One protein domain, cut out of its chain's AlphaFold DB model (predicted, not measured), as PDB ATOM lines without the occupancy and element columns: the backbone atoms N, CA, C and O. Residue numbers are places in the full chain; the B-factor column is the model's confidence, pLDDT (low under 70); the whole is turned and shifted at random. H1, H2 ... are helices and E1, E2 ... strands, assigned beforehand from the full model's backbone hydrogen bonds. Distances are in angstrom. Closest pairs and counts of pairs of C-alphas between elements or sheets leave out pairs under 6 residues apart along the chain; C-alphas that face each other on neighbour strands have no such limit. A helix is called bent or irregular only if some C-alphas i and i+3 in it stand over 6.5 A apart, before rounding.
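This is residues 41 to 248 of the 256 residues of an uncharacterized protein of Gemmataceae bacterium (UniProt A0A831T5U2). Two twisted sheets lie face to face as a long sandwich, their strands running lengthwise: E1, E4, E6, E7, E8 and E10 make one sheet, E2, E3, E5, E9, E11 and E12 the other. It is a jelly roll, one long hairpin wound over both sheets in four nested antiparallel pairs: E3 with E11, E4 with E10, E5 with E9, E6 with E8. The short helix H1, toward one end, only grazes the second sheet with residues 222 to 224. The printed part has 208 residues, with twelve named strands and one named helix in the order E1 to E11, H1, E12; the class is mostly strand, with antiparallel neighbours in both sheets. The whole is compact, with a radius of gyration of the C-alphas of 19.5 A, and a rod spanning 71 by 33 by 24 A.

In the first sheet, E6, residues 134 to 147, has E10, residues 184 to 198, on one side (N 144 and O 189, 2.8 A), and E7, residues 150 to 157, and E8, residues 160 to 163, on the other. E6 and E7 form a hairpin, with N 143 and O 155 2.9 A apart, within hydrogen-bond range, as are N 138 of E6 and O 160 of E8, at 2.8 A. E7 bends by 56 degrees at residue 153. E10 has E6 on one side and E4, residues 85 to 101, on the other, with N 91 of E4 and O 192 of E10 2.8 A apart; the edge strand E1, residues 41 to 48, is the antiparallel neighbour of E4, with N 44 and O 90 2.8 A apart. In the second sheet, E11, residues 207 to 211, and E12, residues 238 to 247, each have E3, residues 67 to 79, on one side and E5, residues 109 to 123, on the other; N 76 and O 210 are 2.8 A apart, N 114 and O 242 2.9 A. Its edge strands are E2, residues 51 to 64, in a hairpin with E3 (N 59 and O 71, 2.9 A), and E9, residues 167 to 180, beside E5 (N 117 and O 172, 2.9 A). Between the sheets, the closest C-alphas of E3 and E10 are those of Ala 78 and Ser 197, 5.3 A. H1, residues 220 to 224, is irregular, with C-alphas 221 and 224 7.1 A apart; 0 of 1 O i to N i+4 pairs and 1 of 2 O i to N i+3 pairs are within range.

E4 runs 51.6 A from C-alpha 85 at (-48.953, -7.215, -26.459), E10 47.4 A and E5 45.8 A. E1 begins at (-47.392, 16.086, -13.529), and E12 ends at (-23.700, 30.910, -5.070).

The C-alphas farthest apart, of Gly 105 and Phe 203, are 71.3 A apart. The printed part has no cut; the link from H1 to E12 is long. Residues 130 to 132 and 202 to 203 have pLDDT under 70.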
ATOM      1  N   ALA A  41     -48.087  17.362 -13.526       98.25
ATOM      2  CA  ALA A  41     -47.392  16.086 -13.529       98.25
ATOM      3  C   ALA A  41     -48.362  15.020 -14.025       98.25
ATOM      4  O   ALA A  41     -49.430  14.843 -13.437       98.25
ATOM      5  N   GLU A  42     -47.984  14.330 -15.092       98.38
ATOM      6  CA  GLU A  42     -48.792  13.295 -15.721       98.38
ATOM      7  C   GLU A  42     -47.939  12.049 -15.966       98.38
ATOM      8  O   GLU A  42     -46.827  12.127 -16.489       98.38
ATOM      9  N   ALA A  43     -48.469  10.892 -15.577       98.06
ATOM     10  CA  ALA A  43     -47.951   9.595 -15.975       98.06
ATOM     11  C   ALA A  43     -49.043   8.888 -16.782       98.06
ATOM     12  O   ALA A  43     -50.094   8.541 -16.239       98.06
ATOM     13  N   THR A  44     -48.809   8.699 -18.077       98.19
ATOM     14  CA  THR A  44     -49.797   8.187 -19.027       98.19
ATOM     15  C   THR A  44     -49.474   6.729 -19.362       98.19
ATOM     16  O   THR A  44     -48.569   6.458 -20.158       98.19
ATOM     17  N   PRO A  45     -50.178   5.749 -18.767       97.56
ATOM     18  CA  PRO A  45     -50.000   4.351 -19.124       97.56
ATOM     19  C   PRO A  45     -50.692   4.044 -20.457       97.56
ATOM     20  O   PRO A  45     -51.839   4.423 -20.695       97.56
ATOM     21  N   THR A  46     -50.028   3.271 -21.307       97.56
ATOM     22  CA  THR A  46     -50.618   2.669 -22.507       97.56
ATOM     23  C   THR A  46     -50.420   1.163 -22.448       97.56
ATOM     24  O   THR A  46     -49.359   0.682 -22.059       97.56
ATOM     25  N   ARG A  47     -51.456   0.390 -22.792       96.31
ATOM     26  CA  ARG A  47     -51.380  -1.075 -22.795       96.31
ATOM     27  C   ARG A  47     -52.248  -1.696 -23.873       96.31
ATOM     28  O   ARG A  47     -53.315  -1.176 -24.200       96.31
ATOM     29  N   THR A  48     -51.817  -2.841 -24.378       96.25
ATOM     30  CA  THR A  48     -52.574  -3.666 -25.314       96.25
ATOM     31  C   THR A  48     -52.499  -5.131 -24.904       96.25
ATOM     32  O   THR A  48     -51.427  -5.645 -24.593       96.25
ATOM     33  N   LYS A  49     -53.650  -5.814 -24.967       94.31
ATOM     34  CA  LYS A  49     -53.753  -7.272 -24.797       94.31
ATOM     35  C   LYS A  49     -53.160  -7.743 -23.459       94.31
ATOM     36  O   LYS A  49     -53.488  -7.148 -22.435       94.31
ATOM     37  N   ASP A  50     -52.360  -8.808 -23.467       91.38
ATOM     38  CA  ASP A  50     -51.699  -9.371 -22.284       91.38
ATOM     39  C   ASP A  50     -50.510  -8.507 -21.824       91.38
ATOM     40  O   ASP A  50     -49.344  -8.875 -21.962       91.38
ATOM     41  N   ALA A  51     -50.800  -7.301 -21.338       95.06
ATOM     42  CA  ALA A  51     -49.799  -6.355 -20.860       95.06
ATOM     43  C   ALA A  51     -50.294  -5.579 -19.633       95.06
ATOM     44  O   ALA A  51     -51.482  -5.269 -19.500       95.06
ATOM     45  N   GLN A  52     -49.365  -5.223 -18.747       95.88
ATOM     46  CA  GLN A  52     -49.641  -4.462 -17.532       95.88
ATOM     47  C   GLN A  52     -48.607  -3.349 -17.357       95.88
ATOM     48  O   GLN A  52     -47.446  -3.464 -17.746       95.88
ATOM     49  N   THR A  53     -49.042  -2.253 -16.753       95.56
ATOM     50  CA  THR A  53     -48.162  -1.209 -16.232       95.56
ATOM     51  C   THR A  53     -48.213  -1.284 -14.712       95.56
ATOM     52  O   THR A  53     -49.304  -1.321 -14.141       95.56
ATOM     53  N   GLY A  54     -47.054  -1.346 -14.063       86.12
ATOM     54  CA  GLY A  54     -46.930  -1.256 -12.610       86.12
ATOM     55  C   GLY A  54     -46.829   0.210 -12.231       86.12
ATOM     56  O   GLY A  54     -45.725   0.745 -12.197       86.12
ATOM     57  N   GLY A  55     -47.992   0.843 -12.058       83.38
ATOM     58  CA  GLY A  55     -48.123   2.252 -11.701       83.38
ATOM     59  C   GLY A  55     -47.388   3.239 -12.620       83.38
ATOM     60  O   GLY A  55     -46.842   2.910 -13.673       83.38
ATOM     61  N   GLY A  56     -47.407   4.492 -12.189       93.06
ATOM     62  CA  GLY A  56     -46.633   5.588 -12.745       93.06
ATOM     63  C   GLY A  56     -46.689   6.722 -11.737       93.06
ATOM     64  O   GLY A  56     -47.755   7.288 -11.510       93.06
ATOM     65  N   SER A  57     -45.570   7.004 -11.078       96.75
ATOM     66  CA  SER A  57     -45.507   8.017 -10.029       96.75
ATOM     67  C   SER A  57     -44.467   9.073 -10.362       96.75
ATOM     68  O   SER A  57     -43.361   8.766 -10.812       96.75
ATOM     69  N   ILE A  58     -44.844  10.326 -10.116       98.25
ATOM     70  CA  ILE A  58     -43.967  11.486 -10.203       98.25
ATOM     71  C   ILE A  58     -43.962  12.141  -8.828       98.25
ATOM     72  O   ILE A  58     -44.988  12.628  -8.357       98.25
ATOM     73  N   THR A  59     -42.804  12.154  -8.176       98.00
ATOM     74  CA  THR A  59     -42.624  12.779  -6.860       98.00
ATOM     75  C   THR A  59     -41.610  13.909  -6.967       98.00
ATOM     76  O   THR A  59     -40.554  13.742  -7.572       98.00
ATOM     77  N   VAL A  60     -41.926  15.063  -6.378       98.44
ATOM     78  CA  VAL A  60     -41.015  16.209  -6.274       98.44
ATOM     79  C   VAL A  60     -40.746  16.454  -4.796       98.44
ATOM     80  O   VAL A  60     -41.665  16.778  -4.046       98.44
ATOM     81  N   GLU A  61     -39.495  16.293  -4.389       98.31
ATOM     82  CA  GLU A  61     -39.030  16.489  -3.019       98.31
ATOM     83  C   GLU A  61     -38.089  17.689  -2.940       98.31
ATOM     84  O   GLU A  61     -37.339  17.978  -3.875       98.31
ATOM     85  N   GLN A  62     -38.089  18.368  -1.796       98.19
ATOM     86  CA  GLN A  62     -37.186  19.481  -1.515       98.19
ATOM     87  C   GLN A  62     -36.392  19.190  -0.232       98.19
ATOM     88  O   GLN A  62     -36.776  19.649   0.844       98.19
ATOM     89  N   PRO A  63     -35.313  18.387  -0.310       97.75
ATOM     90  CA  PRO A  63     -34.526  18.019   0.870       97.75
ATOM     91  C   PRO A  63     -33.771  19.206   1.488       97.75
ATOM     92  O   PRO A  63     -33.519  19.212   2.689       97.75
ATOM     93  N   GLU A  64     -33.417  20.210   0.682       97.19
ATOM     94  CA  GLU A  64     -32.797  21.462   1.125       97.19
ATOM     95  C   GLU A  64     -33.514  22.646   0.457       97.19
ATOM     96  O   GLU A  64     -33.995  22.499  -0.670       97.19
ATOM     97  N   PRO A  65     -33.530  23.851   1.057       97.25
ATOM     98  CA  PRO A  65     -34.176  25.015   0.447       97.25
ATOM     99  C   PRO A  65     -33.688  25.325  -0.973       97.25
ATOM    100  O   PRO A  65     -34.465  25.802  -1.788       97.25
ATOM    101  N   ASN A  66     -32.430  25.030  -1.304       97.62
ATOM    102  CA  ASN A  66     -31.815  25.286  -2.609       97.62
ATOM    103  C   ASN A  66     -31.688  24.045  -3.508       97.62
ATOM    104  O   ASN A  66     -30.999  24.113  -4.529       97.62
ATOM    105  N   THR A  67     -32.301  22.920  -3.131       98.44
ATOM    106  CA  THR A  67     -32.187  21.653  -3.859       98.44
ATOM    107  C   THR A  67     -33.563  21.022  -4.024       98.44
ATOM    108  O   THR A  67     -34.247  20.771  -3.038       98.44
ATOM    109  N   ILE A  68     -33.938  20.695  -5.259       98.38
ATOM    110  CA  ILE A  68     -35.113  19.867  -5.547       98.38
ATOM    111  C   ILE A  68     -34.676  18.546  -6.170       98.38
ATOM    112  O   ILE A  68     -33.684  18.471  -6.904       98.38
ATOM    113  N   VAL A  69     -35.427  17.496  -5.868       98.56
ATOM    114  CA  VAL A  69     -35.223  16.161  -6.416       98.56
ATOM    115  C   VAL A  69     -36.537  15.680  -7.007       98.56
ATOM    116  O   VAL A  69     -37.547  15.617  -6.314       98.56
ATOM    117  N   VAL A  70     -36.523  15.350  -8.291       98.62
ATOM    118  CA  VAL A  70     -37.660  14.749  -8.986       98.62
ATOM    119  C   VAL A  70     -37.392  13.264  -9.156       98.62
ATOM    120  O   VAL A  70     -36.305  12.879  -9.589       98.62
ATOM    121  N   TYR A  71     -38.393  12.449  -8.853       98.38
ATOM    122  CA  TYR A  71     -38.411  11.016  -9.102       98.38
ATOM    123  C   TYR A  71     -39.555  10.685 -10.057       98.38
ATOM    124  O   TYR A  71     -40.687  11.104  -9.824       98.38
ATOM    125  N   MET A  72     -39.259   9.927 -11.109       98.44
ATOM    126  CA  MET A  72     -40.240   9.339 -12.020       98.44
ATOM    127  C   MET A  72     -39.983   7.839 -12.084       98.44
ATOM    128  O   MET A  72     -38.912   7.415 -12.521       98.44
ATOM    129  N   TYR A  73     -40.933   7.036 -11.628       97.25
ATOM    130  CA  TYR A  73     -40.770   5.590 -11.542       97.25
ATOM    131  C   TYR A  73     -42.054   4.857 -11.918       97.25
ATOM    132  O   TYR A  73     -43.160   5.390 -11.808       97.25
ATOM    133  N   GLY A  74     -41.881   3.628 -12.395       96.94
ATOM    134  CA  GLY A  74     -42.959   2.742 -12.812       96.94
ATOM    135  C   GLY A  74     -42.414   1.503 -13.513       96.94
ATOM    136  O   GLY A  74     -41.201   1.338 -13.677       96.94
ATOM    137  N   SER A  75     -43.316   0.625 -13.931       97.00
ATOM    138  CA  SER A  75     -42.974  -0.603 -14.652       97.00
ATOM    139  C   SER A  75     -43.865  -0.814 -15.870       97.00
ATOM    140  O   SER A  75     -45.051  -0.492 -15.843       97.00
ATOM    141  N   ALA A  76     -43.327  -1.427 -16.918       97.38
ATOM    142  CA  ALA A  76     -44.077  -1.885 -18.082       97.38
ATOM    143  C   ALA A  76     -43.747  -3.354 -18.361       97.38
ATOM    144  O   ALA A  76     -42.576  -3.725 -18.465       97.38
ATOM    145  N   VAL A  77     -44.776  -4.191 -18.485       96.62
ATOM    146  CA  VAL A  77     -44.638  -5.625 -18.755       96.62
ATOM    147  C   VAL A  77     -45.573  -6.056 -19.877       96.62
ATOM    148  O   VAL A  77     -46.722  -5.624 -19.947       96.62
ATOM    149  N   ALA A  78     -45.074  -6.916 -20.760       96.44
ATOM    150  CA  ALA A  78     -45.811  -7.462 -21.894       96.44
ATOM    151  C   ALA A  78     -45.596  -8.978 -21.963       96.44
ATOM    152  O   ALA A  78     -44.456  -9.443 -21.911       96.44
ATOM    153  N   GLY A  79     -46.679  -9.747 -22.051       93.94
ATOM    154  CA  GLY A  79     -46.687 -11.208 -22.094       93.94
ATOM    155  C   GLY A  79     -47.009 -11.752 -23.477       93.94
ATOM    156  O   GLY A  79     -47.617 -11.082 -24.308       93.94
ATOM    157  N   SER A  80     -46.575 -12.975 -23.758       90.69
ATOM    158  CA  SER A  80     -46.933 -13.648 -25.005       90.69
ATOM    159  C   SER A  80     -48.366 -14.172 -24.950       90.69
ATOM    160  O   SER A  80     -48.667 -15.030 -24.119       90.69
ATOM    161  N   ASP A  81     -49.201 -13.741 -25.893       85.56
ATOM    162  CA  ASP A  81     -50.511 -14.326 -26.166       85.56
ATOM    163  C   ASP A  81     -50.662 -14.679 -27.664       85.56
ATOM    164  O   ASP A  81     -49.701 -14.701 -28.444       85.56
ATOM    165  N   CYS A  82     -51.884 -15.003 -28.102       86.44
ATOM    166  CA  CYS A  82     -52.183 -15.220 -29.525       86.44
ATOM    167  C   CYS A  82     -52.110 -13.926 -30.368       86.44
ATOM    168  O   CYS A  82     -52.257 -13.955 -31.598       86.44
ATOM    169  N   HIS A  83     -51.862 -12.790 -29.723       88.56
ATOM    170  CA  HIS A  83     -51.724 -11.465 -30.291       88.56
ATOM    171  C   HIS A  83     -50.342 -10.879 -29.957       88.56
ATOM    172  O   HIS A  83     -49.439 -11.562 -29.488       88.56
ATOM    173  N   MET A  84     -50.113  -9.634 -30.366       91.38
ATOM    174  CA  MET A  84     -48.957  -8.884 -29.883       91.38
ATOM    175  C   MET A  84     -49.444  -8.036 -28.720       91.38
ATOM    176  O   MET A  84     -50.504  -7.410 -28.834       91.38
ATOM    177  N   SER A  85     -48.676  -8.020 -27.640       95.38
ATOM    178  CA  SER A  85     -48.953  -7.215 -26.459       95.38
ATOM    179  C   SER A  85     -47.872  -6.151 -26.297       95.38
ATOM    180  O   SER A  85     -46.724  -6.311 -26.729       95.38
ATOM    181  N   ALA A  86     -48.252  -5.026 -25.709       97.31
ATOM    182  CA  ALA A  86     -47.336  -3.944 -25.406       97.31
ATOM    183  C   ALA A  86     -47.834  -3.157 -24.200       97.31
ATOM    184  O   ALA A  86     -49.038  -2.964 -24.040       97.31
ATOM    185  N   ALA A  87     -46.904  -2.667 -23.393       97.69
ATOM    186  CA  ALA A  87     -47.149  -1.697 -22.340       97.69
ATOM    187  C   ALA A  87     -46.111  -0.578 -22.430       97.69
ATOM    188  O   ALA A  87     -44.945  -0.837 -22.724       97.69
ATOM    189  N   ALA A  88     -46.514   0.652 -22.144       98.19
ATOM    190  CA  ALA A  88     -45.602   1.766 -21.945       98.19
ATOM    191  C   ALA A  88     -46.144   2.716 -20.880       98.19
ATOM    192  O   ALA A  88     -47.351   2.766 -20.640       98.19
ATOM    193  N   VAL A  89     -45.249   3.479 -20.263       98.31
ATOM    194  CA  VAL A  89     -45.607   4.609 -19.404       98.31
ATOM    195  C   VAL A  89     -44.794   5.808 -19.862       98.31
ATOM    196  O   VAL A  89     -43.560   5.747 -19.900       98.31
ATOM    197  N   ASP A  90     -45.499   6.871 -20.231       98.44
ATOM    198  CA  ASP A  90     -44.926   8.168 -20.566       98.44
ATOM    199  C   ASP A  90     -45.095   9.103 -19.368       98.44
ATOM    200  O   ASP A  90     -46.199   9.280 -18.862       98.44
ATOM    201  N   PHE A  91     -44.000   9.680 -18.891       98.62
ATOM    202  CA  PHE A  91     -43.981  10.613 -17.771       98.62
ATOM    203  C   PHE A  91     -43.674  12.010 -18.286       98.62
ATOM    204  O   PHE A  91     -42.704  12.202 -19.026       98.62
ATOM    205  N   VAL A  92     -44.459  12.984 -17.839       98.69
ATOM    206  CA  VAL A  92     -44.271  14.403 -18.132       98.69
ATOM    207  C   VAL A  92     -44.420  15.194 -16.837       98.69
ATOM    208  O   VAL A  92     -45.383  15.026 -16.093       98.69
ATOM    209  N   LEU A  93     -43.450  16.057 -16.555       98.69
ATOM    210  CA  LEU A  93     -43.498  17.023 -15.464       98.69
ATOM    211  C   LEU A  93     -43.181  18.409 -16.006       98.69
ATOM    212  O   LEU A  93     -42.100  18.624 -16.548       98.69
ATOM    213  N   ASP A  94     -44.071  19.349 -15.731       98.69
ATOM    214  CA  ASP A  94     -43.833  20.781 -15.797       98.69
ATOM    215  C   ASP A  94     -43.944  21.353 -14.380       98.69
ATOM    216  O   ASP A  94     -45.006  21.342 -13.755       98.69
ATOM    217  N   GLN A  95     -42.820  21.822 -13.842       98.56
ATOM    218  CA  GLN A  95     -42.729  22.423 -12.515       98.56
ATOM    219  C   GLN A  95     -42.276  23.874 -12.648       98.56
ATOM    220  O   GLN A  95     -41.130  24.145 -13.005       98.56
ATOM    221  N   GLU A  96     -43.152  24.809 -12.298       98.62
ATOM    222  CA  GLU A  96     -42.764  26.205 -12.125       98.62
ATOM    223  C   GLU A  96     -42.058  26.376 -10.779       98.62
ATOM    224  O   GLU A  96     -42.480  25.822  -9.756       98.62
ATOM    225  N   LEU A  97     -40.970  27.136 -10.757       98.50
ATOM    226  CA  LEU A  97     -40.210  27.414  -9.544       98.50
ATOM    227  C   LEU A  97     -39.631  28.822  -9.575       98.50
ATOM    228  O   LEU A  97     -39.419  29.395 -10.637       98.50
ATOM    229  N   GLU A  98     -39.347  29.372  -8.404       98.56
ATOM    230  CA  GLU A  98     -38.735  30.690  -8.267       98.56
ATOM    231  C   GLU A  98     -37.456  30.595  -7.444       98.56
ATOM    232  O   GLU A  98     -37.440  29.982  -6.376       98.56
ATOM    233  N   ILE A  99     -36.376  31.198  -7.934       98.44
ATOM    234  CA  ILE A  99     -35.116  31.307  -7.197       98.44
ATOM    235  C   ILE A  99     -35.111  32.645  -6.470       98.44
ATOM    236  O   ILE A  99     -35.105  33.687  -7.121       98.44
ATOM    237  N   MET A 100     -35.044  32.618  -5.137       98.12
ATOM    238  CA  MET A 100     -35.012  33.808  -4.282       98.12
ATOM    239  C   MET A 100     -33.731  33.854  -3.436       98.12
ATOM    240  O   MET A 100     -33.296  32.814  -2.930       98.12
ATOM    241  N   PRO A 101     -33.104  35.029  -3.246       97.31
ATOM    242  CA  PRO A 101     -31.987  35.173  -2.323       97.31
ATOM    243  C   PRO A 101     -32.496  35.125  -0.877       97.31
ATOM    244  O   PRO A 101     -33.465  35.793  -0.529       97.31
ATOM    245  N   LEU A 102     -31.821  34.363  -0.018       95.44
ATOM    246  CA  LEU A 102     -32.142  34.299   1.414       95.44
ATOM    247  C   LEU A 102     -31.423  35.374   2.234       95.44
ATOM    248  O   LEU A 102     -31.801  35.659   3.368       95.44
ATOM    249  N   ARG A 103     -30.351  35.945   1.682       92.06
ATOM    250  CA  ARG A 103     -29.479  36.910   2.355       92.06
ATOM    251  C   ARG A 103     -29.221  38.101   1.440       92.06
ATOM    252  O   ARG A 103     -29.226  37.971   0.216       92.06
ATOM    253  N   GLN A 104     -28.981  39.262   2.035       90.88
ATOM    254  CA  GLN A 104     -28.569  40.449   1.290       90.88
ATOM    255  C   GLN A 104     -27.101  40.323   0.858       90.88
ATOM    256  O   GLN A 104     -26.297  39.712   1.559       90.88
ATOM    257  N   GLY A 105     -26.755  40.892  -0.301       90.81
ATOM    258  CA  GLY A 105     -25.376  40.913  -0.804       90.81
ATOM    259  C   GLY A 105     -24.837  39.571  -1.319       90.81
ATOM    260  O   GLY A 105     -23.625  39.429  -1.458       90.81
ATOM    261  N   VAL A 106     -25.704  38.588  -1.597       93.19
ATOM    262  CA  VAL A 106     -25.291  37.307  -2.198       93.19
ATOM    263  C   VAL A 106     -24.814  37.498  -3.638       93.19
ATOM    264  O   VAL A 106     -25.397  38.279  -4.396       93.19
ATOM    265  N   ARG A 107     -23.754  36.785  -4.032       94.12
ATOM    266  CA  ARG A 107     -23.281  36.784  -5.428       94.12
ATOM    267  C   ARG A 107     -24.275  36.057  -6.325       94.12
ATOM    268  O   ARG A 107     -24.908  35.141  -5.819       94.12
ATOM    269  N   PRO A 108     -24.341  36.376  -7.634       95.50
ATOM    270  CA  PRO A 108     -25.298  35.779  -8.565       95.50
ATOM    271  C   PRO A 108     -25.428  34.250  -8.444       95.50
ATOM    272  O   PRO A 108     -24.426  33.562  -8.206       95.50
ATOM    273  N   PRO A 109     -26.644  33.696  -8.603       97.12
ATOM    274  CA  PRO A 109     -26.844  32.264  -8.483       97.12
ATOM    275  C   PRO A 109     -26.230  31.526  -9.672       97.12
ATOM    276  O   PRO A 109     -26.185  32.010 -10.801       97.12
ATOM    277  N   ARG A 110     -25.816  30.291  -9.422       97.00
ATOM    278  CA  ARG A 110     -25.472  29.296 -10.432       97.00
ATOM    279  C   ARG A 110     -26.379  28.098 -10.217       97.00
ATOM    280  O   ARG A 110     -26.483  27.586  -9.102       97.00
ATOM    281  N   VAL A 111     -27.047  27.668 -11.275       98.00
ATOM    282  CA  VAL A 111     -27.937  26.511 -11.236       98.00
ATOM    283  C   VAL A 111     -27.225  25.306 -11.836       98.00
ATOM    284  O   VAL A 111     -26.473  25.441 -12.800       98.00
ATOM    285  N   GLY A 112     -27.420  24.138 -11.232       98.25
ATOM    286  CA  GLY A 112     -26.832  22.874 -11.650       98.25
ATOM    287  C   GLY A 112     -27.871  21.762 -11.689       98.25
ATOM    288  O   GLY A 112     -28.738  21.691 -10.820       98.25
ATOM    289  N   MET A 113     -27.778  20.884 -12.688       98.44
ATOM    290  CA  MET A 113     -28.726  19.794 -12.909       98.44
ATOM    291  C   MET A 113     -28.010  18.465 -13.184       98.44
ATOM    292  O   MET A 113     -27.023  18.411 -13.921       98.44
ATOM    293  N   VAL A 114     -28.498  17.372 -12.591       98.69
ATOM    294  CA  VAL A 114     -27.991  16.003 -12.794       98.69
ATOM    295  C   VAL A 114     -29.170  15.061 -13.001       98.69
ATOM    296  O   VAL A 114     -30.024  14.954 -12.127       98.69
ATOM    297  N   GLY A 115     -29.189  14.346 -14.125       98.31
ATOM    298  CA  GLY A 115     -30.144  13.268 -14.388       98.31
ATOM    299  C   GLY A 115     -29.507  11.899 -14.160       98.31
ATOM    300  O   GLY A 115     -28.337  11.689 -14.497       98.31
ATOM    301  N   ARG A 116     -30.254  10.949 -13.602       98.31
ATOM    302  CA  ARG A 116     -29.822   9.561 -13.409       98.31
ATOM    303  C   ARG A 116     -30.986   8.615 -13.651       98.31
ATOM    304  O   ARG A 116     -32.062   8.857 -13.133       98.31
ATOM    305  N   VAL A 117     -30.762   7.530 -14.378       98.38
ATOM    306  CA  VAL A 117     -31.759   6.473 -14.572       98.38
ATOM    307  C   VAL A 117     -31.203   5.170 -14.021       98.38
ATOM    308  O   VAL A 117     -30.097   4.772 -14.395       98.38
ATOM    309  N   VAL A 118     -31.959   4.516 -13.141       97.50
ATOM    310  CA  VAL A 118     -31.630   3.193 -12.604       97.50
ATOM    311  C   VAL A 118     -32.824   2.267 -12.766       97.50
ATOM    312  O   VAL A 118     -33.947   2.638 -12.445       97.50
ATOM    313  N   GLY A 119     -32.589   1.056 -13.245       96.62
ATOM    314  CA  GLY A 119     -33.638   0.054 -13.376       96.62
ATOM    315  C   GLY A 119     -33.147  -1.147 -14.154       96.62
ATOM    316  O   GLY A 119     -31.942  -1.363 -14.302       96.62
ATOM    317  N   THR A 120     -34.079  -1.951 -14.635       96.62
ATOM    318  CA  THR A 120     -33.766  -3.207 -15.310       96.62
ATOM    319  C   THR A 120     -34.665  -3.396 -16.513       96.62
ATOM    320  O   THR A 120     -35.845  -3.055 -16.490       96.62
ATOM    321  N   ILE A 121     -34.091  -3.929 -17.581       97.12
ATOM    322  CA  ILE A 121     -34.812  -4.277 -18.799       97.12
ATOM    323  C   ILE A 121     -34.460  -5.711 -19.160       97.12
ATOM    324  O   ILE A 121     -33.301  -6.118 -19.072       97.12
ATOM    325  N   GLN A 122     -35.453  -6.501 -19.540       95.69
ATOM    326  CA  GLN A 122     -35.249  -7.911 -19.851       95.69
ATOM    327  C   GLN A 122     -36.320  -8.440 -20.785       95.69
ATOM    328  O   GLN A 122     -37.472  -8.002 -20.772       95.69
ATOM    329  N   VAL A 123     -35.931  -9.427 -21.578       95.44
ATOM    330  CA  VAL A 123     -36.821 -10.144 -22.480       95.44
ATOM    331  C   VAL A 123     -36.520 -11.624 -22.353       95.44
ATOM    332  O   VAL A 123     -35.364 -12.032 -22.319       95.44
ATOM    333  N   SER A 124     -37.560 -12.450 -22.318       92.56
ATOM    334  CA  SER A 124     -37.415 -13.903 -22.358       92.56
ATOM    335  C   SER A 124     -36.697 -14.366 -23.638       92.56
ATOM    336  O   SER A 124     -36.874 -13.756 -24.695       92.56
ATOM    337  N   PRO A 125     -35.938 -15.480 -23.610       91.00
ATOM    338  CA  PRO A 125     -35.312 -16.031 -24.811       91.00
ATOM    339  C   PRO A 125     -36.314 -16.268 -25.939       91.00
ATOM    340  O   PRO A 125     -37.449 -16.679 -25.685       91.00
ATOM    341  N   CYS A 126     -35.893 -16.059 -27.187       85.00
ATOM    342  CA  CYS A 126     -36.738 -16.372 -28.336       85.00
ATOM    343  C   CYS A 126     -37.136 -17.855 -28.341       85.00
ATOM    344  O   CYS A 126     -36.333 -18.741 -28.032       85.00
ATOM    345  N   GLY A 127     -38.371 -18.139 -28.758       78.19
ATOM    346  CA  GLY A 127     -38.767 -19.489 -29.143       78.19
ATOM    347  C   GLY A 127     -37.967 -19.996 -30.349       78.19
ATOM    348  O   GLY A 127     -37.372 -19.217 -31.094       78.19
ATOM    349  N   LYS A 128     -38.015 -21.315 -30.591       77.62
ATOM    350  CA  LYS A 128     -37.291 -22.002 -31.684       77.62
ATOM    351  C   LYS A 128     -37.531 -21.402 -33.077       77.62
ATOM    352  O   LYS A 128     -36.738 -21.623 -33.982       77.62
ATOM    353  N   LEU A 129     -38.640 -20.683 -33.257       74.56
ATOM    354  CA  LEU A 129     -39.058 -20.103 -34.532       74.56
ATOM    355  C   LEU A 129     -38.734 -18.608 -34.675       74.56
ATOM    356  O   LEU A 129     -39.106 -18.038 -35.694       74.56
ATOM    357  N   HIS A 130     -38.122 -17.950 -33.679       67.31
ATOM    358  CA  HIS A 130     -37.832 -16.498 -33.644       67.31
ATOM    359  C   HIS A 130     -39.029 -15.546 -33.874       67.31
ATOM    360  O   HIS A 130     -38.871 -14.332 -33.814       67.31
ATOM    361  N   LYS A 131     -40.246 -16.071 -34.074       66.44
ATOM    362  CA  LYS A 131     -41.491 -15.302 -34.240       66.44
ATOM    363  C   LYS A 131     -42.015 -14.701 -32.928       66.44
ATOM    364  O   LYS A 131     -42.850 -13.807 -32.963       66.44
ATOM    365  N   GLU A 132     -41.494 -15.172 -31.797       69.38
ATOM    366  CA  GLU A 132     -41.907 -14.812 -30.433       69.38
ATOM    367  C   GLU A 132     -40.902 -13.836 -29.792       69.38
ATOM    368  O   GLU A 132     -40.488 -14.002 -28.643       69.38
ATOM    369  N   SER A 133     -40.411 -12.864 -30.565       85.94
ATOM    370  CA  SER A 133     -39.468 -11.869 -30.051       85.94
ATOM    371  C   SER A 133     -40.203 -10.778 -29.282       85.94
ATOM    372  O   SER A 133     -41.222 -10.275 -29.748       85.94
ATOM    373  N   GLY A 134     -39.665 -10.397 -28.129       94.38
ATOM    374  CA  GLY A 134     -40.060  -9.191 -27.409       94.38
ATOM    375  C   GLY A 134     -38.965  -8.132 -27.430       94.38
ATOM    376  O   GLY A 134     -37.838  -8.389 -27.868       94.38
ATOM    377  N   SER A 135     -39.304  -6.954 -26.928       97.25
ATOM    378  CA  SER A 135     -38.373  -5.875 -26.624       97.25
ATOM    379  C   SER A 135     -38.743  -5.221 -25.300       97.25
ATOM    380  O   SER A 135     -39.918  -5.123 -24.951       97.25
ATOM    381  N   ALA A 136     -37.741  -4.755 -24.568       97.94
ATOM    382  CA  ALA A 136     -37.931  -3.881 -23.421       97.94
ATOM    383  C   ALA A 136     -37.000  -2.682 -23.560       97.94
ATOM    384  O   ALA A 136     -35.845  -2.831 -23.965       97.94
ATOM    385  N   GLU A 137     -37.507  -1.498 -23.245       98.12
ATOM    386  CA  GLU A 137     -36.789  -0.248 -23.415       98.12
ATOM    387  C   GLU A 137     -36.957   0.693 -22.226       98.12
ATOM    388  O   GLU A 137     -38.029   0.864 -21.643       98.12
ATOM    389  N   GLN A 138     -35.849   1.355 -21.930       98.06
ATOM    390  CA  GLN A 138     -35.818   2.671 -21.339       98.06
ATOM    391  C   GLN A 138     -35.723   3.688 -22.477       98.06
ATOM    392  O   GLN A 138     -34.676   3.824 -23.117       98.06
ATOM    393  N   GLY A 139     -36.829   4.385 -22.724       97.00
ATOM    394  CA  GLY A 139     -36.937   5.438 -23.725       97.00
ATOM    395  C   GLY A 139     -36.261   6.745 -23.291       97.00
ATOM    396  O   GLY A 139     -35.468   6.761 -22.347       97.00
ATOM    397  N   PRO A 140     -36.548   7.865 -23.977       95.06
ATOM    398  CA  PRO A 140     -35.967   9.163 -23.650       95.06
ATOM    399  C   PRO A 140     -36.182   9.540 -22.178       95.06
ATOM    400  O   PRO A 140     -37.287   9.416 -21.655       95.06
ATOM    401  N   ALA A 141     -35.115   9.995 -21.525       98.31
ATOM    402  CA  ALA A 141     -35.137  10.556 -20.179       98.31
ATOM    403  C   ALA A 141     -34.405  11.897 -20.225       98.31
ATOM    404  O   ALA A 141     -33.179  11.935 -20.374       98.31
ATOM    405  N   ALA A 142     -35.155  12.991 -20.173       98.56
ATOM    406  CA  ALA A 142     -34.615  14.325 -20.381       98.56
ATOM    407  C   ALA A 142     -35.218  15.324 -19.401       98.56
ATOM    408  O   ALA A 142     -36.346  15.167 -18.945       98.56
ATOM    409  N   ALA A 143     -34.461  16.367 -19.086       98.62
ATOM    410  CA  ALA A 143     -34.975  17.526 -18.385       98.62
ATOM    411  C   ALA A 143     -34.368  18.800 -18.954       98.62
ATOM    412  O   ALA A 143     -33.179  18.839 -19.278       98.62
ATOM    413  N   THR A 144     -35.182  19.843 -19.038       98.75
ATOM    414  CA  THR A 144     -34.788  21.164 -19.503       98.75
ATOM    415  C   THR A 144     -35.301  22.203 -18.518       98.75
ATOM    416  O   THR A 144     -36.487  22.231 -18.193       98.75
ATOM    417  N   LEU A 145     -34.401  23.056 -18.039       98.69
ATOM    418  CA  LEU A 145     -34.748  24.220 -17.235       98.69
ATOM    419  C   LEU A 145     -34.826  25.436 -18.153       98.69
ATOM    420  O   LEU A 145     -33.854  25.742 -18.843       98.69
ATOM    421  N   PHE A 146     -35.954  26.129 -18.130       98.69
ATOM    422  CA  PHE A 146     -36.205  27.345 -18.888       98.69
ATOM    423  C   PHE A 146     -36.217  28.559 -17.966       98.69
ATOM    424  O   PHE A 146     -36.708  28.480 -16.837       98.69
ATOM    425  N   ILE A 147     -35.706  29.672 -18.481       97.31
ATOM    426  CA  ILE A 147     -36.008  31.015 -17.990       97.31
ATOM    427  C   ILE A 147     -36.903  31.670 -19.039       97.31
ATOM    428  O   ILE A 147     -36.520  31.766 -20.207       97.31
ATOM    429  N   ASP A 148     -38.125  32.020 -18.646       94.31
ATOM    430  CA  ASP A 148     -39.207  32.326 -19.585       94.31
ATOM    431  C   ASP A 148     -39.359  31.195 -20.631       94.31
ATOM    432  O   ASP A 148     -39.656  30.055 -20.269       94.31
ATOM    433  N   GLU A 149     -39.088  31.471 -21.910       94.81
ATOM    434  CA  GLU A 149     -39.127  30.489 -23.008       94.81
ATOM    435  C   GLU A 149     -37.739  30.088 -23.535       94.81
ATOM    436  O   GLU A 149     -37.621  29.370 -24.531       94.81
ATOM    437  N   VAL A 150     -36.663  30.534 -22.882       97.81
ATOM    438  CA  VAL A 150     -35.291  30.242 -23.307       97.81
ATOM    439  C   VAL A 150     -34.733  29.071 -22.492       97.81
ATOM    440  O   VAL A 150     -34.681  29.152 -21.261       97.81
ATOM    441  N   PRO A 151     -34.287  27.974 -23.135       98.19
ATOM    442  CA  PRO A 151     -33.675  26.858 -22.424       98.19
ATOM    443  C   PRO A 151     -32.321  27.284 -21.845       98.19
ATOM    444  O   PRO A 151     -31.414  27.679 -22.576       98.19
ATOM    445  N   LEU A 152     -32.179  27.180 -20.524       98.06
ATOM    446  CA  LEU A 152     -30.960  27.513 -19.789       98.06
ATOM    447  C   LEU A 152     -30.058  26.290 -19.585       98.06
ATOM    448  O   LEU A 152     -28.848  26.366 -19.782       98.06
ATOM    449  N   LEU A 153     -30.642  25.157 -19.179       97.75
ATOM    450  CA  LEU A 153     -29.931  23.897 -18.949       97.75
ATOM    451  C   LEU A 153     -30.698  22.724 -19.534       97.75
ATOM    452  O   LEU A 153     -31.921  22.696 -19.457       97.75
ATOM    453  N   GLN A 154     -29.970  21.715 -20.012       98.38
ATOM    454  CA  GLN A 154     -30.551  20.460 -20.471       98.38
ATOM    455  C   GLN A 154     -29.735  19.258 -19.988       98.38
ATOM    456  O   GLN A 154     -28.508  19.232 -20.091       98.38
ATOM    457  N   THR A 155     -30.421  18.233 -19.490       98.31
ATOM    458  CA  THR A 155     -29.860  16.902 -19.255       98.31
ATOM    459  C   THR A 155     -30.585  15.887 -20.122       98.31
ATOM    460  O   THR A 155     -31.809  15.915 -20.231       98.31
ATOM    461  N   VAL A 156     -29.831  14.977 -20.738       98.31
ATOM    462  CA  VAL A 156     -30.388  13.867 -21.519       98.31
ATOM    463  C   VAL A 156     -29.646  12.601 -21.128       98.31
ATOM    464  O   VAL A 156     -28.445  12.467 -21.361       98.31
ATOM    465  N   VAL A 157     -30.348  11.669 -20.492       98.19
ATOM    466  CA  VAL A 157     -29.792  10.362 -20.152       98.19
ATOM    467  C   VAL A 157     -29.963   9.438 -21.359       98.19
ATOM    468  O   VAL A 157     -31.034   9.370 -21.960       98.19
ATOM    469  N   LYS A 158     -28.882   8.744 -21.733       97.69
ATOM    470  CA  LYS A 158     -28.849   7.834 -22.886       97.69
ATOM    471  C   LYS A 158     -29.976   6.784 -22.784       97.69
ATOM    472  O   LYS A 158     -30.120   6.214 -21.708       97.69
ATOM    473  N   PRO A 159     -30.731   6.493 -23.860       98.19
ATOM    474  CA  PRO A 159     -31.712   5.405 -23.870       98.19
ATOM    475  C   PRO A 159     -31.041   4.022 -23.920       98.19
ATOM    476  O   PRO A 159     -29.894   3.885 -24.361       98.19
ATOM    477  N   SER A 160     -31.769   2.980 -23.518       98.31
ATOM    478  CA  SER A 160     -31.314   1.585 -23.594       98.31
ATOM    479  C   SER A 160     -32.456   0.649 -23.949       98.31
ATOM    480  O   SER A 160     -33.569   0.811 -23.462       98.31
ATOM    481  N   SER A 161     -32.167  -0.378 -24.740       98.31
ATOM    482  CA  SER A 161     -33.128  -1.421 -25.081       98.31
ATOM    483  C   SER A 161     -32.462  -2.792 -25.139       98.31
ATOM    484  O   SER A 161     -31.249  -2.911 -25.313       98.31
ATOM    485  N   VAL A 162     -33.276  -3.824 -24.953       97.50
ATOM    486  CA  VAL A 162     -32.897  -5.236 -25.057       97.50
ATOM    487  C   VAL A 162     -33.960  -5.991 -25.845       97.50
ATOM    488  O   VAL A 162     -35.130  -5.601 -25.867       97.50
ATOM    489  N   ALA A 163     -33.556  -7.084 -26.484       96.06
ATOM    490  CA  ALA A 163     -34.444  -7.968 -27.228       96.06
ATOM    491  C   ALA A 163     -34.003  -9.434 -27.102       96.06
ATOM    492  O   ALA A 163     -32.874  -9.731 -26.722       96.06
ATOM    493  N   CYS A 164     -34.870 -10.371 -27.480       89.19
ATOM    494  CA  CYS A 164     -34.471 -11.753 -27.783       89.19
ATOM    495  C   CYS A 164     -33.691 -12.515 -26.685       89.19
ATOM    496  O   CYS A 164     -32.674 -13.141 -26.982       89.19
ATOM    497  N   GLY A 165     -34.139 -12.518 -25.428       91.69
ATOM    498  CA  GLY A 165     -33.411 -13.211 -24.350       91.69
ATOM    499  C   GLY A 165     -32.327 -12.387 -23.675       91.69
ATOM    500  O   GLY A 165     -31.641 -12.904 -22.799       91.69
ATOM    501  N   GLN A 166     -32.144 -11.141 -24.100       94.69
ATOM    502  CA  GLN A 166     -31.231 -10.220 -23.449       94.69
ATOM    503  C   GLN A 166     -31.842  -9.664 -22.165       94.69
ATOM    504  O   GLN A 166     -33.041  -9.390 -22.071       94.69
ATOM    505  N   GLU A 167     -30.960  -9.421 -21.211       95.31
ATOM    506  CA  GLU A 167     -31.232  -8.719 -19.970       95.31
ATOM    507  C   GLU A 167     -30.146  -7.666 -19.751       95.31
ATOM    508  O   GLU A 167     -29.004  -7.826 -20.191       95.31
ATOM    509  N   SER A 168     -30.507  -6.555 -19.119       95.44
ATOM    510  CA  SER A 168     -29.579  -5.472 -18.820       95.44
ATOM    511  C   SER A 168     -30.021  -4.712 -17.577       95.44
ATOM    512  O   SER A 168     -31.207  -4.425 -17.384       95.44
ATOM    513  N   SER A 169     -29.049  -4.353 -16.742       95.31
ATOM    514  CA  SER A 169     -29.232  -3.387 -15.665       95.31
ATOM    515  C   SER A 169     -28.836  -1.995 -16.162       95.31
ATOM    516  O   SER A 169     -27.739  -1.767 -16.672       95.31
ATOM    517  N   VAL A 170     -29.752  -1.043 -16.020       96.38
ATOM    518  CA  VAL A 170     -29.544   0.355 -16.395       96.38
ATOM    519  C   VAL A 170     -29.081   1.113 -15.157       96.38
ATOM    520  O   VAL A 170     -29.714   1.049 -14.107       96.38
ATOM    521  N   ASN A 171     -27.963   1.830 -15.267       96.81
ATOM    522  CA  ASN A 171     -27.471   2.764 -14.251       96.81
ATOM    523  C   ASN A 171     -26.709   3.890 -14.951       96.81
ATOM    524  O   ASN A 171     -25.478   3.954 -14.933       96.81
ATOM    525  N   PHE A 172     -27.454   4.744 -15.640       98.00
ATOM    526  CA  PHE A 172     -26.894   5.849 -16.403       98.00
ATOM    527  C   PHE A 172     -27.003   7.155 -15.638       98.00
ATOM    528  O   PHE A 172     -27.932   7.372 -14.863       98.00
ATOM    529  N   ARG A 173     -26.049   8.049 -15.885       97.81
ATOM    530  CA  ARG A 173     -25.982   9.381 -15.291       97.81
ATOM    531  C   ARG A 173     -25.573  10.386 -16.360       97.81
ATOM    532  O   ARG A 173     -24.671  10.107 -17.143       97.81
ATOM    533  N   HIS A 174     -26.203  11.554 -16.351       98.31
ATOM    534  CA  HIS A 174     -25.834  12.703 -17.169       98.31
ATOM    535  C   HIS A 174     -25.717  13.957 -16.292       98.31
ATOM    536  O   HIS A 174     -26.584  14.226 -15.459       98.31
ATOM    537  N   GLY A 175     -24.651  14.734 -16.492       95.62
ATOM    538  CA  GLY A 175     -24.316  15.911 -15.689       95.62
ATOM    539  C   GLY A 175     -23.244  15.653 -14.613       95.62
ATOM    540  O   GLY A 175     -22.730  14.536 -14.501       95.62
ATOM    541  N   PRO A 176     -22.905  16.665 -13.795       96.56
ATOM    542  CA  PRO A 176     -23.612  17.941 -13.663       96.56
ATOM    543  C   PRO A 176     -23.482  18.831 -14.899       96.56
ATOM    544  O   PRO A 176     -22.401  18.970 -15.459       96.56
ATOM    545  N   VAL A 177     -24.602  19.416 -15.320       97.56
ATOM    546  CA  VAL A 177     -24.623  20.573 -16.226       97.56
ATOM    547  C   VAL A 177     -24.921  21.802 -15.389       97.56
ATOM    548  O   VAL A 177     -25.769  21.738 -14.501       97.56
ATOM    549  N   GLU A 178     -24.207  22.896 -15.620       97.50
ATOM    550  CA  GLU A 178     -24.313  24.096 -14.795       97.50
ATOM    551  C   GLU A 178     -24.302  25.349 -15.661       97.50
ATOM    552  O   GLU A 178     -23.601  25.400 -16.671       97.50
ATOM    553  N   ALA A 179     -25.063  26.358 -15.250       97.19
ATOM    554  CA  ALA A 179     -25.138  27.643 -15.931       97.19
ATOM    555  C   ALA A 179     -25.289  28.782 -14.912       97.19
ATOM    556  O   ALA A 179     -25.882  28.580 -13.843       97.19
ATOM    557  N   PRO A 180     -24.768  29.983 -15.223       97.25
ATOM    558  CA  PRO A 180     -25.157  31.196 -14.517       97.25
ATOM    559  C   PRO A 180     -26.678  31.355 -14.550       97.25
ATOM    560  O   PRO A 180     -27.316  31.075 -15.562       97.25
ATOM    561  N   ALA A 181     -27.251  31.797 -13.440       96.81
ATOM    562  CA  ALA A 181     -28.678  32.022 -13.284       96.81
ATOM    563  C   ALA A 181     -28.927  33.440 -12.765       96.81
ATOM    564  O   ALA A 181     -28.023  34.132 -12.293       96.81
ATOM    565  N   VAL A 182     -30.185  33.857 -12.813       97.00
ATOM    566  CA  VAL A 182     -30.671  35.076 -12.163       97.00
ATOM    567  C   VAL A 182     -31.755  34.736 -11.143       97.00
ATOM    568  O   VAL A 182     -32.338  33.653 -11.155       97.00
ATOM    569  N   VAL A 183     -32.015  35.651 -10.219       97.56
ATOM    570  CA  VAL A 183     -33.192  35.568  -9.345       97.56
ATOM    571  C   VAL A 183     -34.441  35.746 -10.209       97.56
ATOM    572  O   VAL A 183     -34.451  36.619 -11.076       97.56
ATOM    573  N   GLY A 184     -35.471  34.930  -9.990       97.94
ATOM    574  CA  GLY A 184     -36.708  34.992 -10.771       97.94
ATOM    575  C   GLY A 184     -37.373  33.638 -10.997       97.94
ATOM    576  O   GLY A 184     -37.027  32.646 -10.351       97.94
ATOM    577  N   CYS A 185     -38.341  33.627 -11.912       98.38
ATOM    578  CA  CYS A 185     -39.159  32.468 -12.251       98.38
ATOM    579  C   CYS A 185     -38.498  31.586 -13.313       98.38
ATOM    580  O   CYS A 185     -37.884  32.067 -14.264       98.38
ATOM    581  N   TYR A 186     -38.678  30.282 -13.157       98.62
ATOM    582  CA  TYR A 186     -38.182  29.248 -14.047       98.62
ATOM    583  C   TYR A 186     -39.264  28.205 -14.277       98.62
ATOM    584  O   TYR A 186     -40.120  27.968 -13.419       98.62
ATOM    585  N   ARG A 187     -39.157  27.515 -15.409       98.69
ATOM    586  CA  ARG A 187     -39.977  26.349 -15.726       98.69
ATOM    587  C   ARG A 187     -39.073  25.146 -15.930       98.69
ATOM    588  O   ARG A 187     -38.202  25.152 -16.792       98.69
ATOM    589  N   LEU A 188     -39.257  24.112 -15.121       98.75
ATOM    590  CA  LEU A 188     -38.591  22.829 -15.286       98.75
ATOM    591  C   LEU A 188     -39.521  21.886 -16.044       98.75
ATOM    592  O   LEU A 188     -40.546  21.485 -15.503       98.75
ATOM    593  N   HIS A 189     -39.131  21.507 -17.257       98.75
ATOM    594  CA  HIS A 189     -39.800  20.470 -18.034       98.75
ATOM    595  C   HIS A 189     -38.981  19.182 -17.978       98.75
ATOM    596  O   HIS A 189     -37.772  19.210 -18.211       98.75
ATOM    597  N   SER A 190     -39.607  18.049 -17.687       98.69
ATOM    598  CA  SER A 190     -38.928  16.762 -17.570       98.69
ATOM    599  C   SER A 190     -39.782  15.645 -18.147       98.69
ATOM    600  O   SER A 190     -40.979  15.581 -17.883       98.69
ATOM    601  N   THR A 191     -39.153  14.737 -18.887       98.69
ATOM    602  CA  THR A 191     -39.807  13.581 -19.501       98.69
ATOM    603  C   THR A 191     -39.045  12.294 -19.228       98.69
ATOM    604  O   THR A 191     -37.816  12.286 -19.109       98.69
ATOM    605  N   PHE A 192     -39.783  11.193 -19.126       98.56
ATOM    606  CA  PHE A 192     -39.237   9.845 -19.011       98.56
ATOM    607  C   PHE A 192     -40.180   8.858 -19.694       98.56
ATOM    608  O   PHE A 192     -41.393   9.024 -19.625       98.56
ATOM    609  N   ARG A 193     -39.645   7.833 -20.358       98.31
ATOM    610  CA  ARG A 193     -40.448   6.778 -20.980       98.31
ATOM    611  C   ARG A 193     -39.878   5.407 -20.671       98.31
ATOM    612  O   ARG A 193     -38.670   5.191 -20.777       98.31
ATOM    613  N   ILE A 194     -40.766   4.467 -20.388       98.44
ATOM    614  CA  ILE A 194     -40.462   3.035 -20.318       98.44
ATOM    615  C   ILE A 194     -41.455   2.277 -21.189       98.44
ATOM    616  O   ILE A 194     -42.626   2.657 -21.254       98.44
ATOM    617  N   ALA A 195     -41.011   1.215 -21.855       98.38
ATOM    618  CA  ALA A 195     -41.913   0.363 -22.616       98.38
ATOM    619  C   ALA A 195     -41.432  -1.085 -22.697       98.38
ATOM    620  O   ALA A 195     -40.243  -1.390 -22.606       98.38
ATOM    621  N   ALA A 196     -42.386  -1.982 -22.894       97.75
ATOM    622  CA  ALA A 196     -42.165  -3.387 -23.169       97.75
ATOM    623  C   ALA A 196     -43.142  -3.847 -24.254       97.75
ATOM    624  O   ALA A 196     -44.304  -3.442 -24.277       97.75
ATOM    625  N   SER A 197     -42.679  -4.708 -25.150       97.12
ATOM    626  CA  SER A 197     -43.511  -5.353 -26.159       97.12
ATOM    627  C   SER A 197     -43.158  -6.823 -26.275       97.12
ATOM    628  O   SER A 197     -42.001  -7.212 -26.107       97.12
ATOM    629  N   GLN A 198     -44.151  -7.652 -26.564       95.62
ATOM    630  CA  GLN A 198     -43.959  -9.079 -26.736       95.62
ATOM    631  C   GLN A 198     -44.709  -9.554 -27.979       95.62
ATOM    632  O   GLN A 198     -45.904  -9.310 -28.164       95.62
ATOM    633  N   GLY A 199     -43.969 -10.217 -28.870       91.38
ATOM    634  CA  GLY A 199     -44.514 -10.840 -30.066       91.38
ATOM    635  C   GLY A 199     -45.415 -12.031 -29.743       91.38
ATOM    636  O   GLY A 199     -45.394 -12.577 -28.637       91.38
ATOM    637  N   LYS A 200     -46.172 -12.459 -30.757       89.50
ATOM    638  CA  LYS A 200     -47.123 -13.576 -30.669       89.50
ATOM    639  C   LYS A 200     -46.435 -14.852 -30.197       89.50
ATOM    640  O   LYS A 200     -45.383 -15.194 -30.733       89.50
ATOM    641  N   GLY A 201     -47.070 -15.586 -29.290       81.88
ATOM    642  CA  GLY A 201     -46.606 -16.888 -28.813       81.88
ATOM    643  C   GLY A 201     -47.693 -17.593 -28.009       81.88
ATOM    644  O   GLY A 201     -48.169 -17.071 -27.010       81.88
ATOM    645  N   VAL A 202     -48.105 -18.781 -28.457       67.94
ATOM    646  CA  VAL A 202     -49.174 -19.574 -27.808       67.94
ATOM    647  C   VAL A 202     -48.584 -20.645 -26.884       67.94
ATOM    648  O   VAL A 202     -49.255 -21.136 -25.980       67.94
ATOM    649  N   PHE A 203     -47.314 -21.007 -27.096       65.75
ATOM    650  CA  PHE A 203     -46.653 -22.100 -26.397       65.75
ATOM    651  C   PHE A 203     -45.458 -21.581 -25.598       65.75
ATOM    652  O   PHE A 203     -44.464 -21.134 -26.165       65.75
ATOM    653  N   ASN A 204     -45.529 -21.765 -24.279       72.38
ATOM    654  CA  ASN A 204     -44.602 -21.260 -23.262       72.38
ATOM    655  C   ASN A 204     -44.784 -19.775 -22.958       72.38
ATOM    656  O   ASN A 204     -44.775 -18.921 -23.836       72.38
ATOM    657  N   ARG A 205     -44.899 -19.483 -21.666       83.06
ATOM    658  CA  ARG A 205     -45.055 -18.134 -21.145       83.06
ATOM    659  C   ARG A 205     -43.764 -17.341 -21.362       83.06
ATOM    660  O   ARG A 205     -42.752 -17.627 -20.723       83.06
ATOM    661  N   ARG A 206     -43.796 -16.376 -22.279       90.94
ATOM    662  CA  ARG A 206     -42.713 -15.418 -22.537       90.94
ATOM    663  C   ARG A 206     -43.149 -14.032 -22.093       90.94
ATOM    664  O   ARG A 206     -44.340 -13.740 -22.017       90.94
ATOM    665  N   TYR A 207     -42.172 -13.191 -21.804       93.88
ATOM    666  CA  TYR A 207     -42.414 -11.829 -21.366       93.88
ATOM    667  C   TYR A 207     -41.271 -10.896 -21.750       93.88
ATOM    668  O   TYR A 207     -40.118 -11.321 -21.876       93.88
ATOM    669  N   ALA A 208     -41.607  -9.617 -21.843       95.88
ATOM    670  CA  ALA A 208     -40.691  -8.493 -21.839       95.88
ATOM    671  C   ALA A 208     -41.043  -7.568 -20.670       95.88
ATOM    672  O   ALA A 208     -42.220  -7.369 -20.365       95.88
ATOM    673  N   VAL A 209     -40.026  -7.025 -20.005       96.44
ATOM    674  CA  VAL A 209     -40.181  -6.188 -18.812       96.44
ATOM    675  C   VAL A 209     -39.207  -5.024 -18.853       96.44
ATOM    676  O   VAL A 209     -38.006  -5.226 -19.024       96.44
ATOM    677  N   ALA A 210     -39.731  -3.828 -18.609       97.25
ATOM    678  CA  ALA A 210     -38.984  -2.636 -18.247       97.25
ATOM    679  C   ALA A 210     -39.408  -2.224 -16.828       97.25
ATOM    680  O   ALA A 210     -40.509  -1.717 -16.630       97.25
ATOM    681  N   ASP A 211     -38.553  -2.487 -15.841       96.44
ATOM    682  CA  ASP A 211     -38.832  -2.284 -14.418       96.44
ATOM    683  C   ASP A 211     -37.922  -1.193 -13.848       96.44
ATOM    684  O   ASP A 211     -36.704  -1.364 -13.715       96.44
ATOM    685  N   PHE A 212     -38.547  -0.064 -13.530       96.38
ATOM    686  CA  PHE A 212     -37.934   1.138 -12.981       96.38
ATOM    687  C   PHE A 212     -38.679   1.582 -11.717       96.38
ATOM    688  O   PHE A 212     -38.623   2.754 -11.360       96.38
ATOM    689  N   ASP A 213     -39.384   0.666 -11.047       94.44
ATOM    690  CA  ASP A 213     -40.182   0.966  -9.858       94.44
ATOM    691  C   ASP A 213     -39.472   0.487  -8.578       94.44
ATOM    692  O   ASP A 213     -39.100  -0.689  -8.490       94.44
ATOM    693  N   PRO A 214     -39.267   1.329  -7.549       92.38
ATOM    694  CA  PRO A 214     -38.787   0.853  -6.256       92.38
ATOM    695  C   PRO A 214     -39.700  -0.210  -5.620       92.38
ATOM    696  O   PRO A 214     -39.187  -1.132  -4.974       92.38
ATOM    697  N   ALA A 215     -41.017  -0.125  -5.826       90.31
ATOM    698  CA  ALA A 215     -42.034  -0.988  -5.228       90.31
ATOM    699  C   ALA A 215     -43.128  -1.339  -6.264       90.31
ATOM    700  O   ALA A 215     -44.233  -0.810  -6.194       90.31
ATOM    701  N   PRO A 216     -42.840  -2.244  -7.218       83.06
ATOM    702  CA  PRO A 216     -43.710  -2.505  -8.359       83.06
ATOM    703  C   PRO A 216     -45.056  -3.082  -7.914       83.06
ATOM    704  O   PRO A 216     -45.126  -4.191  -7.381       83.06
ATOM    705  N   GLU A 217     -46.134  -2.366  -8.217       86.06
ATOM    706  CA  GLU A 217     -47.515  -2.823  -8.022       86.06
ATOM    707  C   GLU A 217     -47.981  -3.675  -9.213       86.06
ATOM    708  O   GLU A 217     -48.917  -3.340  -9.940       86.06
ATOM    709  N   LEU A 218     -47.264  -4.771  -9.468       86.12
ATOM    710  CA  LEU A 218     -47.609  -5.738 -10.507       86.12
ATOM    711  C   LEU A 218     -48.341  -6.940  -9.910       86.12
ATOM    712  O   LEU A 218     -48.040  -7.380  -8.799       86.12
ATOM    713  N   ASP A 219     -49.266  -7.513 -10.681       86.75
ATOM    714  CA  ASP A 219     -49.995  -8.709 -10.264       86.75
ATOM    715  C   ASP A 219     -49.019  -9.857  -9.976       86.75
ATOM    716  O   ASP A 219     -47.982  -9.997 -10.633       86.75
ATOM    717  N   ALA A 220     -49.388 -10.746  -9.048       84.75
ATOM    718  CA  ALA A 220     -48.573 -11.906  -8.670       84.75
ATOM    719  C   ALA A 220     -48.155 -12.765  -9.877       84.75
ATOM    720  O   ALA A 220     -47.104 -13.407  -9.852       84.75
ATOM    721  N   PHE A 221     -48.946 -12.727 -10.954       84.38
ATOM    722  CA  PHE A 221     -48.603 -13.298 -12.248       84.38
ATOM    723  C   PHE A 221     -47.195 -12.863 -12.695       84.38
ATOM    724  O   PHE A 221     -46.374 -13.721 -13.020       84.38
ATOM    725  N   TRP A 222     -46.857 -11.575 -12.657       85.81
ATOM    726  CA  TRP A 222     -45.589 -11.023 -13.161       85.81
ATOM    727  C   TRP A 222     -44.404 -11.140 -12.202       85.81
ATOM    728  O   TRP A 222     -43.281 -10.812 -12.581       85.81
ATOM    729  N   ALA A 223     -44.605 -11.660 -10.989       82.69
ATOM    730  CA  ALA A 223     -43.538 -11.785  -9.994       82.69
ATOM    731  C   ALA A 223     -42.342 -12.621 -10.486       82.69
ATOM    732  O   ALA A 223     -41.208 -12.408 -10.044       82.69
ATOM    733  N   ASP A 224     -42.587 -13.559 -11.406       83.31
ATOM    734  CA  ASP A 224     -41.554 -14.380 -12.042       83.31
ATOM    735  C   ASP A 224     -40.708 -13.594 -13.032       83.31
ATOM    736  O   ASP A 224     -39.495 -13.792 -13.092       83.31
ATOM    737  N   ALA A 225     -41.337 -12.662 -13.743       82.62
ATOM    738  CA  ALA A 225     -40.661 -11.797 -14.688       82.62
ATOM    739  C   ALA A 225     -39.714 -10.825 -13.973       82.62
ATOM    740  O   ALA A 225     -38.696 -10.454 -14.528       82.62
ATOM    741  N   LEU A 226     -39.962 -10.480 -12.706       83.25
ATOM    742  CA  LEU A 226     -39.091  -9.599 -11.913       83.25
ATOM    743  C   LEU A 226     -37.938 -10.329 -11.189       83.25
ATOM    744  O   LEU A 226     -37.153  -9.701 -10.476       83.25
ATOM    745  N   ARG A 227     -37.829 -11.662 -11.304       80.75
ATOM    746  CA  ARG A 227     -36.858 -12.461 -10.527       80.75
ATOM    747  C   ARG A 227     -35.377 -12.138 -10.786       80.75
ATOM    748  O   ARG A 227     -34.654 -12.112  -9.786       80.75
ATOM    749  N   PRO A 228     -34.903 -11.897 -12.026       72.62
ATOM    750  CA  PRO A 228     -33.462 -11.816 -12.305       72.62
ATOM    751  C   PRO A 228     -32.715 -10.716 -11.542       72.62
ATOM    752  O   PRO A 228     -31.515 -10.831 -11.312       72.62
ATOM    753  N   PHE A 229     -33.426  -9.699 -11.046       73.38
ATOM    754  CA  PHE A 229     -32.817  -8.538 -10.399       73.38
ATOM    755  C   PHE A 229     -33.249  -8.307  -8.946       73.38
ATOM    756  O   PHE A 229     -33.103  -7.202  -8.426       73.38
ATOM    757  N   ARG A 230     -33.713  -9.345  -8.233       74.44
ATOM    758  CA  ARG A 230     -34.080  -9.229  -6.801       74.44
ATOM    759  C   ARG A 230     -32.940  -8.752  -5.896       74.44
ATOM    760  O   ARG A 230     -33.206  -8.200  -4.835       74.44
ATOM    761  N   ALA A 231     -31.690  -8.973  -6.301       77.81
ATOM    762  CA  ALA A 231     -30.512  -8.547  -5.549       77.81
ATOM    763  C   ALA A 231     -30.139  -7.069  -5.771       77.81
ATOM    764  O   ALA A 231     -29.302  -6.543  -5.038       77.81
ATOM    765  N   VAL A 232     -30.724  -6.390  -6.768       79.19
ATOM    766  CA  VAL A 232     -30.407  -4.985  -7.047       79.19
ATOM    767  C   VAL A 232     -31.159  -4.096  -6.051       79.19
ATOM    768  O   VAL A 232     -32.380  -4.214  -5.944       79.19
ATOM    769  N   PRO A 233     -30.478  -3.189  -5.322       86.12
ATOM    770  CA  PRO A 233     -31.146  -2.250  -4.429       86.12
ATOM    771  C   PRO A 233     -32.149  -1.379  -5.193       86.12
ATOM    772  O   PRO A 233     -31.767  -0.515  -5.980       86.12
ATOM    773  N   ARG A 234     -33.442  -1.596  -4.936       89.62
ATOM    774  CA  ARG A 234     -34.535  -0.950  -5.682       89.62
ATOM    775  C   ARG A 234     -34.812   0.493  -5.262       89.62
ATOM    776  O   ARG A 234     -35.482   1.215  -5.979       89.62
ATOM    777  N   ARG A 235     -34.252   0.948  -4.135       92.06
ATOM    778  CA  ARG A 235     -34.478   2.302  -3.582       92.06
ATOM    779  C   ARG A 235     -34.176   3.444  -4.559       92.06
ATOM    780  O   ARG A 235     -34.702   4.533  -4.400       92.06
ATOM    781  N   ASP A 236     -33.268   3.200  -5.501       92.94
ATOM    782  CA  ASP A 236     -32.784   4.193  -6.455       92.94
ATOM    783  C   ASP A 236     -33.430   4.020  -7.842       92.94
ATOM    784  O   ASP A 236     -33.025   4.719  -8.768       92.94
ATOM    785  N   PHE A 237     -34.374   3.080  -8.003       96.19
ATOM    786  CA  PHE A 237     -35.027   2.800  -9.283       96.19
ATOM    787  C   PHE A 237     -35.851   3.994  -9.762       96.19
ATOM    788  O   PHE A 237     -36.421   4.743  -8.970       96.19
ATOM    789  N   GLY A 238     -35.897   4.148 -11.081       97.25
ATOM    790  CA  GLY A 238     -36.557   5.255 -11.748       97.25
ATOM    791  C   GLY A 238     -35.582   6.224 -12.390       97.25
ATOM    792  O   GLY A 238     -34.356   6.058 -12.384       97.25
ATOM    793  N   TYR A 239     -36.160   7.269 -12.961       98.38
ATOM    794  CA  TYR A 239     -35.457   8.472 -13.344       98.38
ATOM    795  C   TYR A 239     -35.440   9.448 -12.167       98.38
ATOM    796  O   TYR A 239     -36.480   9.841 -11.641       98.38
ATOM    797  N   ARG A 240     -34.237   9.841 -11.756       98.38
ATOM    798  CA  ARG A 240     -33.976  10.827 -10.718       98.38
ATOM    799  C   ARG A 240     -33.313  12.052 -11.327       98.38
ATOM    800  O   ARG A 240     -32.224  11.956 -11.896       98.38
ATOM    801  N   LEU A 241     -33.920  13.209 -11.123       98.56
ATOM    802  CA  LEU A 241     -33.361  14.503 -11.483       98.56
ATOM    803  C   LEU A 241     -33.048  15.287 -10.213       98.56
ATOM    804  O   LEU A 241     -33.902  15.428  -9.345       98.56
ATOM    805  N   VAL A 242     -31.837  15.819 -10.106       98.62
ATOM    806  CA  VAL A 242     -31.448  16.737  -9.033       98.62
ATOM    807  C   VAL A 242     -31.189  18.097  -9.652       98.62
ATOM    808  O   VAL A 242     -30.332  18.207 -10.527       98.62
ATOM    809  N   LEU A 243     -31.899  19.116  -9.178       98.56
ATOM    810  CA  LEU A 243     -31.664  20.514  -9.518       98.56
ATOM    811  C   LEU A 243     -31.219  21.244  -8.252       98.56
ATOM    812  O   LEU A 243     -31.874  21.158  -7.212       98.56
ATOM    813  N   ARG A 244     -30.098  21.957  -8.334       98.25
ATOM    814  CA  ARG A 244     -29.492  22.657  -7.204       98.25
ATOM    815  C   ARG A 244     -29.094  24.069  -7.592       98.25
ATOM    816  O   ARG A 244     -28.534  24.279  -8.663       98.25
ATOM    817  N   VAL A 245     -29.319  25.015  -6.689       97.81
ATOM    818  CA  VAL A 245     -28.871  26.403  -6.829       97.81
ATOM    819  C   VAL A 245     -27.775  26.681  -5.810       97.81
ATOM    820  O   VAL A 245     -27.919  26.405  -4.618       97.81
ATOM    821  N   VAL A 246     -26.653  27.217  -6.272       95.62
ATOM    822  CA  VAL A 246     -25.509  27.589  -5.436       95.62
ATOM    823  C   VAL A 246     -25.087  29.020  -5.732       95.62
ATOM    824  O   VAL A 246     -25.432  29.583  -6.765       95.62
ATOM    825  N   GLU A 247     -24.338  29.622  -4.820       93.25
ATOM    826  CA  GLU A 247     -23.700  30.910  -5.070       93.25
ATOM    827  C   GLU A 247     -22.559  30.742  -6.080       93.25
ATOM    828  O   GLU A 247     -21.751  29.811  -5.960       93.25
ATOM    829  N   GLN A 248     -22.473  31.630  -7.076       87.31
ATOM    830  CA  GLN A 248     -21.351  31.623  -8.003       87.31
ATOM    831  C   GLN A 248     -20.060  31.909  -7.226       87.31
ATOM    832  O   GLN A 248     -19.831  33.004  -6.698       87.31
TER     833      GLN A 248